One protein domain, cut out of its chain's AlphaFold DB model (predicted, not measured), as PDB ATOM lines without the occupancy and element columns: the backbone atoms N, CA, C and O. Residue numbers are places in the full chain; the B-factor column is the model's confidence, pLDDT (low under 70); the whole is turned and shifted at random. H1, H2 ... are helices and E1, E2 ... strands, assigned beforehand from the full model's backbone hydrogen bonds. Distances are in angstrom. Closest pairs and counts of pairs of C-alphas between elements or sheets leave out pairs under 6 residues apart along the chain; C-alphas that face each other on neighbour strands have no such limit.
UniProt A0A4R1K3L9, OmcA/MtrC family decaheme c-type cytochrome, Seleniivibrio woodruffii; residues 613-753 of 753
ATOM      1  N   GLY A 613      11.055 -19.832 -38.315       94.38
ATOM      2  CA  GLY A 613      10.429 -18.515 -38.455       94.38
ATOM      3  C   GLY A 613      11.284 -17.466 -39.165       94.38
ATOM      4  O   GLY A 613      10.896 -16.301 -39.209       94.38
ATOM      5  N   SER A 614      12.464 -17.823 -39.678       92.56
ATOM      6  CA  SER A 614      13.400 -16.877 -40.296       92.56
ATOM      7  C   SER A 614      13.971 -17.392 -41.616       92.56
ATOM      8  O   SER A 614      14.305 -18.566 -41.754       92.56
ATOM      9  N   ALA A 615      14.143 -16.484 -42.575       92.69
ATOM     10  CA  ALA A 615      14.859 -16.738 -43.821       92.69
ATOM     11  C   ALA A 615      16.383 -16.774 -43.605       92.69
ATOM     12  O   ALA A 615      16.915 -16.032 -42.771       92.69
ATOM     13  N   ALA A 616      17.110 -17.578 -44.391       89.69
ATOM     14  CA  ALA A 616      18.570 -17.508 -44.422       89.69
ATOM     15  C   ALA A 616      19.016 -16.299 -45.255       89.69
ATOM     16  O   ALA A 616      19.086 -16.367 -46.479       89.69
ATOM     17  N   GLY A 617      19.316 -15.180 -44.592       82.00
ATOM     18  CA  GLY A 617      19.653 -13.919 -45.267       82.00
ATOM     19  C   GLY A 617      20.884 -13.965 -46.184       82.00
ATOM     20  O   GLY A 617      20.986 -13.138 -47.074       82.00
ATOM     21  N   HIS A 618      21.790 -14.929 -46.005       84.06
ATOM     22  CA  HIS A 618      23.025 -15.055 -46.793       84.06
ATOM     23  C   HIS A 618      23.077 -16.314 -47.671       84.06
ATOM     24  O   HIS A 618      24.067 -16.508 -48.370       84.06
ATOM     25  N   TYR A 619      22.038 -17.157 -47.668       88.44
ATOM     26  CA  TYR A 619      21.907 -18.275 -48.606       88.44
ATOM     27  C   TYR A 619      20.628 -18.099 -49.409       88.44
ATOM     28  O   TYR A 619      19.535 -18.127 -48.851       88.44
ATOM     29  N   ALA A 620      20.758 -17.924 -50.720       88.81
ATOM     30  CA  ALA A 620      19.625 -17.747 -51.619       88.81
ATOM     31  C   ALA A 620      18.679 -18.957 -51.596       88.81
ATOM     32  O   ALA A 620      19.118 -20.097 -51.740       88.81
ATOM     33  N   GLN A 621      17.376 -18.702 -51.491       91.44
ATOM     34  CA  GLN A 621      16.337 -19.732 -51.452       91.44
ATOM     35  C   GLN A 621      16.530 -20.796 -50.363       91.44
ATOM     36  O   GLN A 621      16.156 -21.955 -50.571       91.44
ATOM     37  N   GLN A 622      17.040 -20.410 -49.191       94.44
ATOM     38  CA  GLN A 622      17.183 -21.288 -48.026       94.44
ATOM     39  C   GLN A 622      16.464 -20.755 -46.790       94.44
ATOM     40  O   GLN A 622      16.263 -19.547 -46.628       94.44
ATOM     41  N   SER A 623      16.055 -21.666 -45.909       95.31
ATOM     42  CA  SER A 623      15.538 -21.301 -44.591       95.31
ATOM     43  C   SER A 623      16.665 -21.162 -43.577       95.31
ATOM     44  O   SER A 623      17.723 -21.779 -43.715       95.31
ATOM     45  N   ARG A 624      16.445 -20.344 -42.540       93.38
ATOM     46  CA  ARG A 624      17.343 -20.289 -41.381       93.38
ATOM     47  C   ARG A 624      17.149 -21.481 -40.449       93.38
ATOM     48  O   ARG A 624      17.940 -21.618 -39.520       93.38
ATOM     49  N   SER A 625      16.135 -22.318 -40.675       95.19
ATOM     50  CA  SER A 625      15.968 -23.567 -39.943       95.19
ATOM     51  C   SER A 625      17.244 -24.410 -40.030       95.19
ATOM     52  O   SER A 625      17.911 -24.454 -41.067       95.19
ATOM     53  N   ILE A 626      17.631 -25.028 -38.913       92.44
ATOM     54  CA  ILE A 626      18.941 -25.679 -38.783       92.44
ATOM     55  C   ILE A 626      19.176 -26.774 -39.835       92.44
ATOM     56  O   ILE A 626      20.291 -26.919 -40.327       92.44
ATOM     57  N   ASP A 627      18.128 -27.499 -40.217       93.06
ATOM     58  CA  ASP A 627      18.147 -28.529 -41.254       93.06
ATOM     59  C   ASP A 627      18.448 -27.929 -42.635       93.06
ATOM     60  O   ASP A 627      19.377 -28.367 -43.310       93.06
ATOM     61  N   SER A 628      17.739 -26.864 -43.028       95.00
ATOM     62  CA  SER A 628      17.974 -26.188 -44.307       95.00
ATOM     63  C   SER A 628      19.357 -25.562 -44.371       95.00
ATOM     64  O   SER A 628      20.012 -25.582 -45.412       95.00
ATOM     65  N   TYR A 629      19.781 -24.977 -43.259       91.38
ATOM     66  CA  TYR A 629      21.001 -24.200 -43.180       91.38
ATOM     67  C   TYR A 629      22.244 -25.094 -43.252       91.38
ATOM     68  O   TYR A 629      23.138 -24.844 -44.060       91.38
ATOM     69  N   LEU A 630      22.280 -26.175 -42.463       92.38
ATOM     70  CA  LEU A 630      23.397 -27.122 -42.474       92.38
ATOM     71  C   LEU A 630      23.493 -27.871 -43.802       92.38
ATOM     72  O   LEU A 630      24.592 -28.051 -44.319       92.38
ATOM     73  N   HIS A 631      22.369 -28.285 -44.382       95.12
ATOM     74  CA  HIS A 631      22.384 -28.947 -45.682       95.12
ATOM     75  C   HIS A 631      22.870 -28.025 -46.804       95.12
ATOM     76  O   HIS A 631      23.674 -28.460 -47.620       95.12
ATOM     77  N   ALA A 632      22.448 -26.755 -46.844       93.19
ATOM     78  CA  ALA A 632      22.927 -25.810 -47.856       93.19
ATOM     79  C   ALA A 632      24.443 -25.572 -47.752       93.19
ATOM     80  O   ALA A 632      25.135 -25.572 -48.772       93.19
ATOM     81  N   ILE A 633      24.963 -25.451 -46.525       90.62
ATOM     82  CA  ILE A 633      26.402 -25.339 -46.251       90.62
ATOM     83  C   ILE A 633      27.164 -26.555 -46.788       90.62
ATOM     84  O   ILE A 633      28.108 -26.404 -47.563       90.62
ATOM     85  N   HIS A 634      26.752 -27.761 -46.397       91.44
ATOM     86  CA  HIS A 634      27.448 -28.994 -46.776       91.44
ATOM     87  C   HIS A 634      27.193 -29.400 -48.236       91.44
ATOM     88  O   HIS A 634      27.978 -30.137 -48.823       91.44
ATOM     89  N   ALA A 635      26.144 -28.874 -48.868       90.88
ATOM     90  CA  ALA A 635      25.935 -28.956 -50.311       90.88
ATOM     91  C   ALA A 635      26.721 -27.886 -51.095       90.88
ATOM     92  O   ALA A 635      26.535 -27.754 -52.305       90.88
ATOM     93  N   GLU A 636      27.617 -27.161 -50.420       89.44
ATOM     94  CA  GLU A 636      28.524 -26.165 -50.989       89.44
ATOM     95  C   GLU A 636      27.804 -24.959 -51.611       89.44
ATOM     96  O   GLU A 636      28.279 -24.388 -52.599       89.44
ATOM     97  N   GLN A 637      26.651 -24.549 -51.065       89.88
ATOM     98  CA  GLN A 637      26.029 -23.306 -51.514       89.88
ATOM     99  C   GLN A 637      26.945 -22.125 -51.158       89.88
ATOM    100  O   GLN A 637      27.281 -21.965 -49.983       89.88
ATOM    101  N   PRO A 638      27.322 -21.261 -52.117       85.12
ATOM    102  CA  PRO A 638      28.038 -20.042 -51.785       85.12
ATOM    103  C   PRO A 638      27.131 -19.092 -51.001       85.12
ATOM    104  O   PRO A 638      25.933 -18.977 -51.292       85.12
ATOM    105  N   THR A 639      27.709 -18.362 -50.047       82.44
ATOM    106  CA  THR A 639      27.021 -17.206 -49.468       82.44
ATOM    107  C   THR A 639      26.810 -16.123 -50.532       82.44
ATOM    108  O   THR A 639      27.529 -16.035 -51.532       82.44
ATOM    109  N   THR A 640      25.801 -15.276 -50.343       74.25
ATOM    110  CA  THR A 640      25.582 -14.098 -51.199       74.25
ATOM    111  C   THR A 640      26.792 -13.155 -51.155       74.25
ATOM    112  O   THR A 640      27.488 -13.095 -50.142       74.25
ATOM    113  N   ALA A 641      27.013 -12.353 -52.206       62.81
ATOM    114  CA  ALA A 641      28.157 -11.429 -52.289       62.81
ATOM    115  C   ALA A 641      28.243 -10.418 -51.132       62.81
ATOM    116  O   ALA A 641      29.332  -9.953 -50.822       62.81
ATOM    117  N   ALA A 642      27.126 -10.112 -50.463       62.84
ATOM    118  CA  ALA A 642      27.109  -9.281 -49.259       62.84
ATOM    119  C   ALA A 642      27.887  -9.887 -48.066       62.84
ATOM    120  O   ALA A 642      28.100  -9.199 -47.073       62.84
ATOM    121  N   TYR A 643      28.301 -11.154 -48.168       61.72
ATOM    122  CA  TYR A 643      29.016 -11.929 -47.151       61.72
ATOM    123  C   TYR A 643      30.284 -12.578 -47.737       61.72
ATOM    124  O   TYR A 643      30.556 -13.751 -47.482       61.72
ATOM    125  N   ASP A 644      30.989 -11.849 -48.608       62.91
ATOM    126  CA  ASP A 644      32.272 -12.222 -49.229       62.91
ATOM    127  C   ASP A 644      32.289 -13.538 -50.031       62.91
ATOM    128  O   ASP A 644      33.350 -14.028 -50.421       62.91
ATOM    129  N   SER A 645      31.115 -14.077 -50.384       66.88
ATOM    130  CA  SER A 645      30.952 -15.287 -51.204       66.88
ATOM    131  C   SER A 645      31.879 -16.432 -50.778       66.88
ATOM    132  O   SER A 645      32.764 -16.864 -51.515       66.88
ATOM    133  N   PHE A 646      31.668 -16.937 -49.571       72.12
ATOM    134  CA  PHE A 646      32.388 -18.093 -49.055       72.12
ATOM    135  C   PHE A 646      31.685 -19.393 -49.462       72.12
ATOM    136  O   PHE A 646      30.459 -19.454 -49.543       72.12
ATOM    137  N   THR A 647      32.463 -20.439 -49.741       77.44
ATOM    138  CA  THR A 647      31.963 -21.787 -50.045       77.44
ATOM    139  C   THR A 647      32.744 -22.808 -49.233       77.44
ATOM    140  O   THR A 647      33.974 -22.844 -49.299       77.44
ATOM    141  N   ILE A 648      32.031 -23.675 -48.519       80.50
ATOM    142  CA  ILE A 648      32.631 -24.810 -47.816       80.50
ATOM    143  C   ILE A 648      32.752 -25.973 -48.794       80.50
ATOM    144  O   ILE A 648      31.821 -26.261 -49.540       80.50
ATOM    145  N   LYS A 649      33.907 -26.641 -48.786       82.19
ATOM    146  CA  LYS A 649      34.091 -27.919 -49.473       82.19
ATOM    147  C   LYS A 649      33.780 -29.042 -48.509       82.19
ATOM    148  O   LYS A 649      34.487 -29.208 -47.518       82.19
ATOM    149  N   TYR A 650      32.713 -29.781 -48.784       84.75
ATOM    150  CA  TYR A 650      32.293 -30.860 -47.906       84.75
ATOM    151  C   TYR A 650      33.149 -32.101 -48.186       84.75
ATOM    152  O   TYR A 650      33.179 -32.575 -49.323       84.75
ATOM    153  N   PRO A 651      33.870 -32.638 -47.184       78.19
ATOM    154  CA  PRO A 651      34.773 -33.775 -47.388       78.19
ATOM    155  C   PRO A 651      34.032 -35.087 -47.672       78.19
ATOM    156  O   PRO A 651      34.643 -36.069 -48.103       78.19
ATOM    157  N   ASN A 652      32.726 -35.105 -47.415       80.75
ATOM    158  CA  ASN A 652      31.898 -36.289 -47.408       80.75
ATOM    159  C   ASN A 652      30.991 -36.397 -48.636       80.75
ATOM    160  O   ASN A 652      30.830 -35.460 -49.421       80.75
ATOM    161  N   TYR A 653      30.378 -37.567 -48.821       80.75
ATOM    162  CA  TYR A 653      29.373 -37.714 -49.863       80.75
ATOM    163  C   TYR A 653      28.071 -37.076 -49.386       80.75
ATOM    164  O   TYR A 653      27.440 -37.578 -48.470       80.75
ATOM    165  N   ILE A 654      27.632 -35.985 -50.019       84.50
ATOM    166  CA  ILE A 654      26.462 -35.215 -49.556       84.50
ATOM    167  C   ILE A 654      25.143 -36.008 -49.501       84.50
ATOM    168  O   ILE A 654      24.178 -35.558 -48.894       84.50
ATOM    169  N   LYS A 655      25.074 -37.181 -50.146       84.62
ATOM    170  CA  LYS A 655      23.902 -38.071 -50.070       84.62
ATOM    171  C   LYS A 655      24.064 -39.212 -49.065       84.62
ATOM    172  O   LYS A 655      23.169 -40.040 -48.953       84.62
ATOM    173  N   ASP A 656      25.195 -39.288 -48.377       83.06
ATOM    174  CA  ASP A 656      25.368 -40.186 -47.245       83.06
ATOM    175  C   ASP A 656      24.803 -39.507 -45.992       83.06
ATOM    176  O   ASP A 656      25.487 -38.786 -45.266       83.06
ATOM    177  N   CYS A 657      23.506 -39.712 -45.759       87.81
ATOM    178  CA  CYS A 657      22.809 -39.154 -44.603       87.81
ATOM    179  C   CYS A 657      23.404 -39.658 -43.279       87.81
ATOM    180  O   CYS A 657      23.296 -38.976 -42.255       87.81
ATOM    181  N   THR A 658      24.052 -40.829 -43.286       86.94
ATOM    182  CA  THR A 658      24.579 -41.471 -42.078       86.94
ATOM    183  C   THR A 658      25.785 -40.743 -41.496       86.94
ATOM    184  O   THR A 658      26.108 -40.970 -40.331       86.94
ATOM    185  N   VAL A 659      26.377 -39.806 -42.247       86.44
ATOM    186  CA  VAL A 659      27.443 -38.912 -41.771       86.44
ATOM    187  C   VAL A 659      26.946 -37.957 -40.685       86.44
ATOM    188  O   VAL A 659      27.734 -37.527 -39.855       86.44
ATOM    189  N   CYS A 660      25.657 -37.609 -40.652       90.38
ATOM    190  CA  CYS A 660      25.110 -36.685 -39.643       90.38
ATOM    191  C   CYS A 660      23.921 -37.262 -38.868       90.38
ATOM    192  O   CYS A 660      23.659 -36.848 -37.738       90.38
ATOM    193  N   HIS A 661      23.203 -38.217 -39.454       91.94
ATOM    194  CA  HIS A 661      21.971 -38.775 -38.911       91.94
ATOM    195  C   HIS A 661      22.164 -40.219 -38.457       91.94
ATOM    196  O   HIS A 661      22.953 -40.970 -39.034       91.94
ATOM    197  N   ASP A 662      21.418 -40.638 -37.440       89.06
ATOM    198  CA  ASP A 662      21.306 -42.049 -37.081       89.06
ATOM    199  C   ASP A 662      20.260 -42.740 -37.962       89.06
ATOM    200  O   ASP A 662      19.412 -42.107 -38.594       89.06
ATOM    201  N   SER A 663      20.318 -44.071 -38.030       85.38
ATOM    202  CA  SER A 663      19.322 -44.842 -38.776       85.38
ATOM    203  C   SER A 663      17.908 -44.505 -38.292       85.38
ATOM    204  O   SER A 663      17.615 -44.592 -37.100       85.38
ATOM    205  N   GLY A 664      17.022 -44.162 -39.230       85.19
ATOM    206  CA  GLY A 664      15.635 -43.788 -38.943       85.19
ATOM    207  C   GLY A 664      15.427 -42.329 -38.519       85.19
ATOM    208  O   GLY A 664      14.302 -41.970 -38.173       85.19
ATOM    209  N   THR A 665      16.463 -41.477 -38.546       88.50
ATOM    210  CA  THR A 665      16.335 -40.039 -38.231       88.50
ATOM    211  C   THR A 665      16.448 -39.116 -39.450       88.50
ATOM    212  O   THR A 665      16.388 -37.899 -39.293       88.50
ATOM    213  N   TYR A 666      16.572 -39.674 -40.656       88.12
ATOM    214  CA  TYR A 666      16.684 -38.947 -41.932       88.12
ATOM    215  C   TYR A 666      15.516 -39.228 -42.898       88.12
ATOM    216  O   TYR A 666      15.625 -39.014 -44.105       88.12
ATOM    217  N   GLU A 667      14.389 -39.717 -42.377       84.06
ATOM    218  CA  GLU A 667      13.165 -39.888 -43.165       84.06
ATOM    219  C   GLU A 667      12.582 -38.535 -43.593       84.06
ATOM    220  O   GLU A 667      12.827 -37.502 -42.960       84.06
ATOM    221  N   ALA A 668      11.771 -38.540 -44.656       84.62
ATOM    222  CA  ALA A 668      11.111 -37.329 -45.132       84.62
ATOM    223  C   ALA A 668      10.293 -36.672 -43.995       84.62
ATOM    224  O   ALA A 668       9.447 -37.344 -43.390       84.62
ATOM    225  N   PRO A 669      10.501 -35.371 -43.703       86.31
ATOM    226  CA  PRO A 669       9.728 -34.681 -42.680       86.31
ATOM    227  C   PRO A 669       8.226 -34.738 -42.968       86.31
ATOM    228  O   PRO A 669       7.785 -34.544 -44.102       86.31
ATOM    229  N   SER A 670       7.438 -34.975 -41.920       83.56
ATOM    230  CA  SER A 670       5.975 -34.939 -41.968       83.56
ATOM    231  C   SER A 670       5.458 -33.665 -41.313       83.56
ATOM    232  O   SER A 670       5.903 -33.310 -40.219       83.56
ATOM    233  N   GLN A 671       4.438 -33.048 -41.916       85.38
ATOM    234  CA  GLN A 671       3.742 -31.883 -41.361       85.38
ATOM    235  C   GLN A 671       3.124 -32.147 -39.975       85.38
ATOM    236  O   GLN A 671       2.896 -31.216 -39.210       85.38
ATOM    237  N   THR A 672       2.881 -33.413 -39.624       84.06
ATOM    238  CA  THR A 672       2.378 -33.795 -38.293       84.06
ATOM    239  C   THR A 672       3.419 -33.635 -37.184       84.06
ATOM    240  O   THR A 672       3.056 -33.621 -36.014       84.06
ATOM    241  N   ASN A 673       4.707 -33.580 -37.537       86.31
ATOM    242  CA  ASN A 673       5.820 -33.602 -36.586       86.31
ATOM    243  C   ASN A 673       6.751 -32.386 -36.719       86.31
ATOM    244  O   ASN A 673       7.539 -32.137 -35.805       86.31
ATOM    245  N   ALA A 674       6.662 -31.653 -37.832       91.62
ATOM    246  CA  ALA A 674       7.520 -30.527 -38.179       91.62
ATOM    247  C   ALA A 674       6.704 -29.371 -38.778       91.62
ATOM    248  O   ALA A 674       5.654 -29.592 -39.386       91.62
ATOM    249  N   VAL A 675       7.190 -28.143 -38.622       93.94
ATOM    250  CA  VAL A 675       6.584 -26.939 -39.216       93.94
ATOM    251  C   VAL A 675       7.317 -26.538 -40.489       93.94
ATOM    252  O   VAL A 675       8.513 -26.774 -40.644       93.94
ATOM    253  N   GLY A 676       6.607 -25.874 -41.399       94.44
ATOM    254  CA  GLY A 676       7.256 -25.229 -42.532       94.44
ATOM    255  C   GLY A 676       8.216 -24.123 -42.110       94.44
ATOM    256  O   GLY A 676       8.146 -23.618 -40.992       94.44
ATOM    257  N   GLY A 677       9.090 -23.716 -43.025       95.69
ATOM    258  CA  GLY A 677      10.113 -22.701 -42.786       95.69
ATOM    259  C   GLY A 677      10.008 -21.525 -43.746       95.69
ATOM    260  O   GLY A 677       9.631 -21.685 -44.911       95.69
ATOM    261  N   VAL A 678      10.369 -20.335 -43.263       96.38
ATOM    262  CA  VAL A 678      10.558 -19.156 -44.112       96.38
ATOM    263  C   VAL A 678      11.836 -19.352 -44.918       96.38
ATOM    264  O   VAL A 678      12.909 -19.556 -44.357       96.38
ATOM    265  N   VAL A 679      11.720 -19.290 -46.235       94.75
ATOM    266  CA  VAL A 679      12.793 -19.437 -47.211       94.75
ATOM    267  C   VAL A 679      13.116 -18.059 -47.780       94.75
ATOM    268  O   VAL A 679      12.217 -17.303 -48.155       94.75
ATOM    269  N   SER A 680      14.404 -17.725 -47.829       91.75
ATOM    270  CA  SER A 680      14.892 -16.469 -48.395       91.75
ATOM    271  C   SER A 680      14.534 -16.323 -49.876       91.75
ATOM    272  O   SER A 680      14.272 -17.296 -50.587       91.75
ATOM    273  N   GLY A 681      14.549 -15.082 -50.359       84.31
ATOM    274  CA  GLY A 681      14.526 -14.821 -51.793       84.31
ATOM    275  C   GLY A 681      15.834 -15.247 -52.469       84.31
ATOM    276  O   GLY A 681      16.754 -15.768 -51.836       84.31
ATOM    277  N   SER A 682      15.936 -15.017 -53.776       68.56
ATOM    278  CA  SER A 682      17.188 -15.219 -54.519       68.56
ATOM    279  C   SER A 682      17.900 -13.897 -54.772       68.56
ATOM    280  O   SER A 682      17.686 -13.268 -55.805       68.56
ATOM    281  N   GLU A 683      18.792 -13.506 -53.867       58.38
ATOM    282  CA  GLU A 683      19.888 -12.605 -54.231       58.38
ATOM    283  C   GLU A 683      21.035 -13.440 -54.809       58.38
ATOM    284  O   GLU A 683      21.554 -14.343 -54.153       58.38
ATOM    285  N   GLN A 684      21.410 -13.177 -56.063       52.25
ATOM    286  CA  GLN A 684      22.664 -13.677 -56.627       52.25
ATOM    287  C   GLN A 684      23.807 -12.707 -56.327       52.25
ATOM    288  O   GLN A 684      23.603 -11.503 -56.164       52.25
ATOM    289  N   SER A 685      25.028 -13.237 -56.315       47.31
ATOM    290  CA  SER A 685      26.273 -12.492 -56.119       47.31
ATOM    291  C   SER A 685      26.568 -11.440 -57.200       47.31
ATOM    292  O   SER A 685      27.390 -10.558 -56.971       47.31
ATOM    293  N   ASP A 686      25.895 -11.494 -58.354       51.53
ATOM    294  CA  ASP A 686      26.050 -10.542 -59.462       51.53
ATOM    295  C   ASP A 686      24.946  -9.468 -59.526       51.53
ATOM    296  O   ASP A 686      24.912  -8.665 -60.462       51.53
ATOM    297  N   GLY A 687      24.032  -9.444 -58.548       46.88
ATOM    298  CA  GLY A 687      22.900  -8.518 -58.514       46.88
ATOM    299  C   GLY A 687      21.782  -8.837 -59.515       46.88
ATOM    300  O   GLY A 687      20.822  -8.069 -59.614       46.88
ATOM    301  N   THR A 688      21.849  -9.954 -60.253       46.38
ATOM    302  CA  THR A 688      20.748 -10.396 -61.116       46.38
ATOM    303  C   THR A 688      19.749 -11.236 -60.321       46.38
ATOM    304  O   THR A 688      19.921 -12.424 -60.039       46.38
ATOM    305  N   LEU A 689      18.659 -10.583 -59.923       47.19
ATOM    306  CA  LEU A 689      17.547 -11.228 -59.237       47.19
ATOM    307  C   LEU A 689      16.877 -12.251 -60.169       47.19
ATOM    308  O   LEU A 689      16.293 -11.896 -61.193       47.19
ATOM    309  N   LEU A 690      16.833 -13.515 -59.747       52.22
ATOM    310  CA  LEU A 690      15.561 -14.220 -59.851       52.22
ATOM    311  C   LEU A 690      14.736 -13.617 -58.711       52.22
ATOM    312  O   LEU A 690      15.035 -13.866 -57.552       52.22
ATOM    313  N   SER A 691      13.788 -12.734 -59.007       54.66
ATOM    314  CA  SER A 691      12.963 -12.028 -58.016       54.66
ATOM    315  C   SER A 691      11.987 -12.988 -57.319       54.66
ATOM    316  O   SER A 691      10.774 -12.912 -57.507       54.66
ATOM    317  N   ALA A 692      12.504 -13.984 -56.606       63.97
ATOM    318  CA  ALA A 692      11.686 -14.822 -55.758       63.97
ATOM    319  C   ALA A 692      11.456 -14.048 -54.465       63.97
ATOM    320  O   ALA A 692      12.406 -13.807 -53.721       63.97
ATOM    321  N   ASP A 693      10.204 -13.673 -54.222       82.06
ATOM    322  CA  ASP A 693       9.757 -13.240 -52.903       82.06
ATOM    323  C   ASP A 693      10.139 -14.299 -51.860       82.06
ATOM    324  O   ASP A 693      10.231 -15.496 -52.170       82.06
ATOM    325  N   GLN A 694      10.354 -13.865 -50.618       91.25
ATOM    326  CA  GLN A 694      10.479 -14.792 -49.497       91.25
ATOM    327  C   GLN A 694       9.193 -15.620 -49.389       91.25
ATOM    328  O   GLN A 694       8.085 -15.092 -49.508       91.25
ATOM    329  N   THR A 695       9.328 -16.926 -49.173       93.94
ATOM    330  CA  THR A 695       8.174 -17.829 -49.109       93.94
ATOM    331  C   THR A 695       8.205 -18.701 -47.873       93.94
ATOM    332  O   THR A 695       9.268 -19.122 -47.436       93.94
ATOM    333  N   VAL A 696       7.039 -19.033 -47.334       95.44
ATOM    334  CA  VAL A 696       6.887 -20.119 -46.367       95.44
ATOM    335  C   VAL A 696       6.668 -21.411 -47.140       95.44
ATOM    336  O   VAL A 696       5.726 -21.514 -47.934       95.44
ATOM    337  N   ASN A 697       7.539 -22.386 -46.908       94.75
ATOM    338  CA  ASN A 697       7.489 -23.695 -47.550       94.75
ATOM    339  C   ASN A 697       7.189 -24.785 -46.518       94.75
ATOM    340  O   ASN A 697       7.550 -24.624 -45.355       94.75
ATOM    341  N   GLY A 698       6.596 -25.900 -46.951       94.38
ATOM    342  CA  GLY A 698       6.444 -27.097 -46.111       94.38
ATOM    343  C   GLY A 698       7.779 -27.658 -45.580       94.38
ATOM    344  O   GLY A 698       8.828 -27.398 -46.182       94.38
ATOM    345  N   PRO A 699       7.776 -28.398 -44.455       93.62
ATOM    346  CA  PRO A 699       8.979 -28.940 -43.814       93.62
ATOM    347  C   PRO A 699       9.841 -29.833 -44.728       93.62
ATOM    348  O   PRO A 699      11.063 -29.705 -44.742       93.62
ATOM    349  N   GLY A 700       9.247 -30.701 -45.543       91.25
ATOM    350  CA  GLY A 700       9.955 -31.502 -46.545       91.25
ATOM    351  C   GLY A 700      10.566 -30.638 -47.651       91.25
ATOM    352  O   GLY A 700      11.712 -30.834 -48.040       91.25
ATOM    353  N   ALA A 701       9.862 -29.611 -48.119       91.94
ATOM    354  CA  ALA A 701      10.359 -28.670 -49.116       91.94
ATOM    355  C   ALA A 701      11.528 -27.823 -48.589       91.94
ATOM    356  O   ALA A 701      12.395 -27.424 -49.373       91.94
ATOM    357  N   VAL A 702      11.556 -27.549 -47.285       94.69
ATOM    358  CA  VAL A 702      12.685 -26.923 -46.589       94.69
ATOM    359  C   VAL A 702      13.863 -27.900 -46.524       94.69
ATOM    360  O   VAL A 702      14.920 -27.609 -47.090       94.69
ATOM    361  N   ALA A 703      13.659 -29.094 -45.964       93.12
ATOM    362  CA  ALA A 703      14.711 -30.092 -45.785       93.12
ATOM    363  C   ALA A 703      15.279 -30.617 -47.116       93.12
ATOM    364  O   ALA A 703      16.482 -30.550 -47.342       93.12
ATOM    365  N   CYS A 704      14.451 -31.090 -48.046       91.50
ATOM    366  CA  CYS A 704      14.897 -31.633 -49.335       91.50
ATOM    367  C   CYS A 704      15.368 -30.524 -50.285       91.50
ATOM    368  O   CYS A 704      16.335 -30.679 -51.040       91.50
ATOM    369  N   GLY A 705      14.689 -29.376 -50.245       90.50
ATOM    370  CA  GLY A 705      15.038 -28.223 -51.060       90.50
ATOM    371  C   GLY A 705      16.434 -27.690 -50.754       90.50
ATOM    372  O   GLY A 705      17.094 -27.189 -51.663       90.50
ATOM    373  N   SER A 706      16.903 -27.843 -49.520       93.12
ATOM    374  CA  SER A 706      18.211 -27.353 -49.097       93.12
ATOM    375  C   SER A 706      19.402 -27.969 -49.825       93.12
ATOM    376  O   SER A 706      20.346 -27.248 -50.124       93.12
ATOM    377  N   CYS A 707      19.336 -29.236 -50.237       92.44
ATOM    378  CA  CYS A 707      20.354 -29.839 -51.102       92.44
ATOM    379  C   CYS A 707      19.994 -29.687 -52.584       92.44
ATOM    380  O   CYS A 707      20.820 -29.275 -53.398       92.44
ATOM    381  N   HIS A 708      18.754 -30.011 -52.962       91.81
ATOM    382  CA  HIS A 708      18.369 -30.077 -54.375       91.81
ATOM    383  C   HIS A 708      18.384 -28.705 -55.061       91.81
ATOM    384  O   HIS A 708      18.869 -28.599 -56.190       91.81
ATOM    385  N   LYS A 709      17.904 -27.650 -54.383       91.00
ATOM    386  CA  LYS A 709      18.003 -26.280 -54.909       91.00
ATOM    387  C   LYS A 709      19.446 -25.811 -54.894       91.00
ATOM    388  O   LYS A 709      19.875 -25.255 -55.893       91.00
ATOM    389  N   THR A 710      20.201 -26.093 -53.832       90.88
ATOM    390  CA  THR A 710      21.625 -25.741 -53.756       90.88
ATOM    391  C   THR A 710      22.404 -26.286 -54.939       90.88
ATOM    392  O   THR A 710      23.054 -25.516 -55.631       90.88
ATOM    393  N   MET A 711      22.285 -27.579 -55.249       88.38
ATOM    394  CA  MET A 711      22.989 -28.175 -56.390       88.38
ATOM    395  C   MET A 711      22.622 -27.496 -57.719       88.38
ATOM    396  O   MET A 711      23.483 -27.280 -58.576       88.38
ATOM    397  N   ALA A 712      21.352 -27.124 -57.895       87.88
ATOM    398  CA  ALA A 712      20.898 -26.389 -59.070       87.88
ATOM    399  C   ALA A 712      21.425 -24.938 -59.089       87.88
ATOM    400  O   ALA A 712      21.862 -24.463 -60.131       87.88
ATOM    401  N   ILE A 713      21.465 -24.259 -57.940       87.00
ATOM    402  CA  ILE A 713      22.021 -22.905 -57.781       87.00
ATOM    403  C   ILE A 713      23.527 -22.909 -58.072       87.00
ATOM    404  O   ILE A 713      23.986 -22.136 -58.908       87.00
ATOM    405  N   VAL A 714      24.284 -23.820 -57.456       85.00
ATOM    406  CA  VAL A 714      25.739 -23.973 -57.629       85.00
ATOM    407  C   VAL A 714      26.102 -24.295 -59.083       85.00
ATOM    408  O   VAL A 714      27.121 -23.828 -59.586       85.00
ATOM    409  N   SER A 715      25.260 -25.056 -59.789       83.94
ATOM    410  CA  SER A 715      25.455 -25.358 -61.216       83.94
ATOM    411  C   SER A 715      24.914 -24.287 -62.174       83.94
ATOM    412  O   SER A 715      25.117 -24.406 -63.385       83.94
ATOM    413  N   GLY A 716      24.245 -23.245 -61.667       83.69
ATOM    414  CA  GLY A 716      23.598 -22.211 -62.481       83.69
ATOM    415  C   GLY A 716      22.356 -22.693 -63.248       83.69
ATOM    416  O   GLY A 716      21.921 -22.039 -64.200       83.69
ATOM    417  N   ASP A 717      21.765 -23.827 -62.867       85.62
ATOM    418  CA  ASP A 717      20.595 -24.420 -63.520       85.62
ATOM    419  C   ASP A 717      19.274 -23.849 -62.970       85.62
ATOM    420  O   ASP A 717      18.535 -24.470 -62.198       85.62
ATOM    421  N   SER A 718      18.947 -22.635 -63.416       86.06
ATOM    422  CA  SER A 718      17.680 -21.958 -63.084       86.06
ATOM    423  C   SER A 718      16.419 -22.741 -63.495       86.06
ATOM    424  O   SER A 718      15.363 -22.595 -62.866       86.06
ATOM    425  N   GLY A 719      16.511 -23.592 -64.524       86.50
ATOM    426  CA  GLY A 719      15.417 -24.458 -64.963       86.50
ATOM    427  C   GLY A 719      15.109 -25.530 -63.921       86.50
ATOM    428  O   GLY A 719      13.949 -25.707 -63.540       86.50
ATOM    429  N   THR A 720      16.150 -26.176 -63.394       87.94
ATOM    430  CA  THR A 720      16.019 -27.146 -62.300       87.94
ATOM    431  C   THR A 720      15.530 -26.484 -61.011       87.94
ATOM    432  O   THR A 720      14.621 -27.022 -60.380       87.94
ATOM    433  N   VAL A 721      16.010 -25.282 -60.657       88.62
ATOM    434  CA  VAL A 721      15.468 -24.518 -59.509       88.62
ATOM    435  C   VAL A 721      13.963 -24.268 -59.669       88.62
ATOM    436  O   VAL A 721      13.184 -24.521 -58.750       88.62
ATOM    437  N   THR A 722      13.529 -23.822 -60.852       89.56
ATOM    438  CA  THR A 722      12.106 -23.581 -61.142       89.56
ATOM    439  C   THR A 722      11.289 -24.868 -61.044       89.56
ATOM    440  O   THR A 722      10.211 -24.868 -60.452       89.56
ATOM    441  N   SER A 723      11.810 -25.976 -61.580       90.31
ATOM    442  CA  SER A 723      11.159 -27.285 -61.500       90.31
ATOM    443  C   SER A 723      11.024 -27.773 -60.059       90.31
ATOM    444  O   SER A 723       9.976 -28.307 -59.703       90.31
ATOM    445  N   ILE A 724      12.049 -27.582 -59.222       90.00
ATOM    446  CA  ILE A 724      12.003 -27.956 -57.803       90.00
ATOM    447  C   ILE A 724      10.971 -27.102 -57.066       90.00
ATOM    448  O   ILE A 724      10.145 -27.650 -56.346       90.00
ATOM    449  N   ASN A 725      10.952 -25.784 -57.290       90.38
ATOM    450  CA  ASN A 725       9.964 -24.895 -56.672       90.38
ATOM    451  C   ASN A 725       8.525 -25.228 -57.103       90.38
ATOM    452  O   ASN A 725       7.608 -25.157 -56.288       90.38
ATOM    453  N   ALA A 726       8.311 -25.614 -58.364       90.00
ATOM    454  CA  ALA A 726       7.006 -26.072 -58.840       90.00
ATOM    455  C   ALA A 726       6.608 -27.421 -58.218       90.00
ATOM    456  O   ALA A 726       5.448 -27.618 -57.859       90.00
ATOM    457  N   HIS A 727       7.568 -28.339 -58.072       88.25
ATOM    458  CA  HIS A 727       7.359 -29.633 -57.431       88.25
ATOM    459  C   HIS A 727       6.961 -29.469 -55.958       88.25
ATOM    460  O   HIS A 727       5.908 -29.959 -55.556       88.25
ATOM    461  N   THR A 728       7.731 -28.711 -55.174       87.56
ATOM    462  CA  THR A 728       7.443 -28.483 -53.749       87.56
ATOM    463  C   THR A 728       6.138 -27.721 -53.523       87.56
ATOM    464  O   THR A 728       5.406 -28.030 -52.588       87.56
ATOM    465  N   ALA A 729       5.782 -26.790 -54.413       88.06
ATOM    466  CA  ALA A 729       4.478 -26.128 -54.377       88.06
ATOM    467  C   ALA A 729       3.307 -27.071 -54.717       88.06
ATOM    468  O   ALA A 729       2.199 -26.853 -54.242       88.06
ATOM    469  N   SER A 730       3.530 -28.099 -55.545       85.88
ATOM    470  CA  SER A 730       2.475 -29.035 -55.970       85.88
ATOM    471  C   SER A 730       2.188 -30.124 -54.933       85.88
ATOM    472  O   SER A 730       1.041 -30.547 -54.804       85.88
ATOM    473  N   PHE A 731       3.218 -30.593 -54.221       85.25
ATOM    474  CA  PHE A 731       3.127 -31.704 -53.257       85.25
ATOM    475  C   PHE A 731       3.205 -31.266 -51.783       85.25
ATOM    476  O   PHE A 731       3.146 -32.104 -50.877       85.25
ATOM    477  N   GLY A 732       3.287 -29.956 -51.549       88.50
ATOM    478  CA  GLY A 732       3.183 -29.304 -50.250       88.50
ATOM    479  C   GLY A 732       2.573 -27.918 -50.403       88.50
ATOM    480  O   GLY A 732       1.557 -27.754 -51.078       88.50
ATOM    481  N   TYR A 733       3.194 -26.915 -49.792       90.62
ATOM    482  CA  TYR A 733       2.804 -25.520 -49.953       90.62
ATOM    483  C   TYR A 733       4.031 -24.624 -50.117       90.62
ATOM    484  O   TYR A 733       5.121 -24.913 -49.618       90.62
ATOM    485  N   ARG A 734       3.827 -23.526 -50.844       92.12
ATOM    486  CA  ARG A 734       4.790 -22.444 -51.045       92.12
ATOM    487  C   ARG A 734       4.014 -21.135 -51.115       92.12
ATOM    488  O   ARG A 734       3.431 -20.821 -52.152       92.12
ATOM    489  N   VAL A 735       3.989 -20.396 -50.015       92.25
ATOM    490  CA  VAL A 735       3.184 -19.174 -49.875       92.25
ATOM    491  C   VAL A 735       4.111 -17.977 -49.743       92.25
ATOM    492  O   VAL A 735       5.034 -18.012 -48.940       92.25
ATOM    493  N   SER A 736       3.898 -16.926 -50.534       91.75
ATOM    494  CA  SER A 736       4.671 -15.689 -50.385       91.75
ATOM    495  C   SER A 736       4.388 -15.028 -49.041       91.75
ATOM    496  O   SER A 736       3.219 -14.902 -48.671       91.75
ATOM    497  N   ILE A 737       5.427 -14.547 -48.352       89.62
ATOM    498  CA  ILE A 737       5.231 -13.816 -47.093       89.62
ATOM    499  C   ILE A 737       4.537 -12.463 -47.289       89.62
ATOM    500  O   ILE A 737       3.989 -11.919 -46.339       89.62
ATOM    501  N   SER A 738       4.539 -11.934 -48.519       88.06
ATOM    502  CA  SER A 738       3.757 -10.749 -48.895       88.06
ATOM    503  C   SER A 738       2.256 -11.032 -49.005       88.06
ATOM    504  O   SER A 738       1.466 -10.097 -49.022       88.06
ATOM    505  N   ASN A 739       1.860 -12.308 -49.081       86.75
ATOM    506  CA  ASN A 739       0.455 -12.715 -49.110       86.75
ATOM    507  C   ASN A 739      -0.041 -13.158 -47.729       86.75
ATOM    508  O   ASN A 739      -1.192 -12.914 -47.395       86.75
ATOM    509  N   MET A 740       0.800 -13.870 -46.974       88.94
ATOM    510  CA  MET A 740       0.496 -14.359 -45.628       88.94
ATOM    511  C   MET A 740       1.776 -14.361 -44.799       88.94
ATOM    512  O   MET A 740       2.788 -14.927 -45.217       88.94
ATOM    513  N   THR A 741       1.726 -13.795 -43.600       93.50
ATOM    514  CA  THR A 741       2.820 -13.886 -42.632       93.50
ATOM    515  C   THR A 741       3.123 -15.344 -42.285       93.50
ATOM    516  O   THR A 741       2.292 -16.240 -42.440       93.50
ATOM    517  N   PHE A 742       4.322 -15.601 -41.753       94.25
ATOM    518  CA  PHE A 742       4.709 -16.938 -41.297       94.25
ATOM    519  C   PHE A 742       3.676 -17.566 -40.354       94.25
ATOM    520  O   PHE A 742       3.296 -18.722 -40.527       94.25
ATOM    521  N   LEU A 743       3.189 -16.781 -39.391       94.81
ATOM    522  CA  LEU A 743       2.204 -17.234 -38.419       94.81
ATOM    523  C   LEU A 743       0.869 -17.602 -39.080       94.81
ATOM    524  O   LEU A 743       0.330 -18.664 -38.780       94.81
ATOM    525  N   GLU A 744       0.369 -16.769 -39.993       93.81
ATOM    526  CA  GLU A 744      -0.886 -17.032 -40.711       93.81
ATOM    527  C   GLU A 744      -0.794 -18.301 -41.563       93.81
ATOM    528  O   GLU A 744      -1.747 -19.076 -41.615       93.81
ATOM    529  N   VAL A 745       0.357 -18.551 -42.204       92.25
ATOM    530  CA  VAL A 745       0.569 -19.797 -42.958       92.25
ATOM    531  C   VAL A 745       0.533 -21.002 -42.026       92.25
ATOM    532  O   VAL A 745      -0.130 -21.984 -42.348       92.25
ATOM    533  N   LEU A 746       1.213 -20.946 -40.876       93.25
ATOM    534  CA  LEU A 746       1.189 -22.062 -39.931       93.25
ATOM    535  C   LEU A 746      -0.223 -22.320 -39.394       93.25
ATOM    536  O   LEU A 746      -0.660 -23.464 -39.416       93.25
ATOM    537  N   GLN A 747      -0.955 -21.279 -38.992       93.12
ATOM    538  CA  GLN A 747      -2.346 -21.413 -38.542       93.12
ATOM    539  C   GLN A 747      -3.209 -22.085 -39.615       93.12
ATOM    540  O   GLN A 747      -3.839 -23.103 -39.348       93.12
ATOM    541  N   ALA A 748      -3.139 -21.604 -40.862       89.88
ATOM    542  CA  ALA A 748      -3.892 -22.186 -41.969       89.88
ATOM    543  C   ALA A 748      -3.528 -23.656 -42.248       89.88
ATOM    544  O   ALA A 748      -4.404 -24.442 -42.593       89.88
ATOM    545  N   VAL A 749      -2.255 -24.046 -42.114       89.56
ATOM    546  CA  VAL A 749      -1.814 -25.440 -42.310       89.56
ATOM    547  C   VAL A 749      -2.313 -26.346 -41.185       89.56
ATOM    548  O   VAL A 749      -2.785 -27.447 -41.464       89.56
ATOM    549  N   PHE A 750      -2.199 -25.913 -39.928       89.81
ATOM    550  CA  PHE A 750      -2.590 -26.730 -38.776       89.81
ATOM    551  C   PHE A 750      -4.108 -26.808 -38.589       89.81
ATOM    552  O   PHE A 750      -4.584 -27.829 -38.107       89.81
ATOM    553  N   ASP A 751      -4.873 -25.830 -39.078       88.38
ATOM    554  CA  ASP A 751      -6.339 -25.910 -39.157       88.38
ATOM    555  C   ASP A 751      -6.838 -26.988 -40.149       88.38
ATOM    556  O   ASP A 751      -8.009 -27.378 -40.110       88.38
ATOM    557  N   LEU A 752      -5.978 -27.472 -41.058       84.25
ATOM    558  CA  LEU A 752      -6.299 -28.555 -42.001       84.25
ATOM    559  C   LEU A 752      -6.045 -29.963 -41.438       84.25
ATOM    560  O   LEU A 752      -6.500 -30.934 -42.054       84.25
ATOM    561  N   LEU A 753      -5.289 -30.082 -40.339       84.19
ATOM    562  CA  LEU A 753      -4.933 -31.346 -39.679       84.19
ATOM    563  C   LEU A 753      -5.985 -31.741 -38.636       84.19
ATOM    564  O   LEU A 753      -6.292 -32.957 -38.570       84.19
TER     565      LEU A 753
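AT A GLANCE: This is residues 613 to 753 of the 753 residues of the protein "OmcA/MtrC family decaheme c-type cytochrome" of Seleniivibrio woodruffii (UniProt A0A4R1K3L9). Look first for a small antiparallel sheet, E1, E2 and E3, with H4 over one face and H2 over the other; H2 is in the middle of a row of three helices, side by side, with H1 and H3 on its two sides. A long loop, residues 635 to 676, swings round this body in a wide arc, from which residues 659 to 664 stick out. The printed part has 141 residues, with H1, E1, E2, H2, H3, E3 and H4 along the chain and the strand order E1, E2, E3; its class is mostly helix, though under half of the residues are in named elements. The whole is compact, with a radius of gyration of the C-alphas of 14.6 A and spans of 41 by 39 by 24 A.

HOW THE PARTS SIT: Begin at the sheet, where E1, residues 677 to 679, and E2, residues 695 to 697, form an antiparallel hairpin; look for N 679 and O 695, 2.7 A apart. On the other side of E2 is E3, residues 734 to 736, also antiparallel, with N 696 and O 735 at 2.8 A. H2, residues 699 to 714, is on the sheet at a height over the sheet of 11.5 A; its closest C-alpha pair with E1 is Gly 677 and Val 702, 6.2 A. On the opposite face is H4, residues 742 to 750, over E2 at a height over the sheet of 10.1 A; the closest C-alphas of the two, those of Val 696 and Phe 742, are 6.4 A apart. H1, residues 626 to 634, touches H2 at a shallow tilt of 20 degrees, the same way; their closest C-alphas, those of Ser 628 and Ser 706, are 4.9 A apart. H3, residues 718 to 731, touches H2 in a helical hairpin at a shallow tilt of 9 degrees, opposite ways; the C-alphas of Ala 701 and Thr 728 are their closest, 5.5 A. H3 only grazes the sheet, with residues 725 to 729, and is apart from H1. Each O i to N i+4 pair is within hydrogen-bond range in H1, H3 and H4, and 10 of 12 are in H2.

IN THESE COORDINATES: Find C-alpha 626 at (18.941, -25.679, -38.783), where H1 begins; it runs 12.1 A. H2 starts at C-alpha 699, (8.979, -28.940, -43.814), and runs 22.3 A, with a kink of 40 degrees near residue 707. H3 spans 20.1 A, and H4 spans 12.5 A to C-alpha 750 at (-2.590, -26.730, -38.776). E1 and E2 are 6.1 A long each, and E3 6.8 A.

THE WHOLE: The farthest C-alphas, those of Asp 644 and Leu 753, are 42.9 A apart. The printed part has no cut. The links H1 to E1, of 42 residues, and E1 to E2, of 15, are long. Mean pLDDT of the printed part is 85.3; look for values under 70 at residues 641 to 645 and 682 to 692.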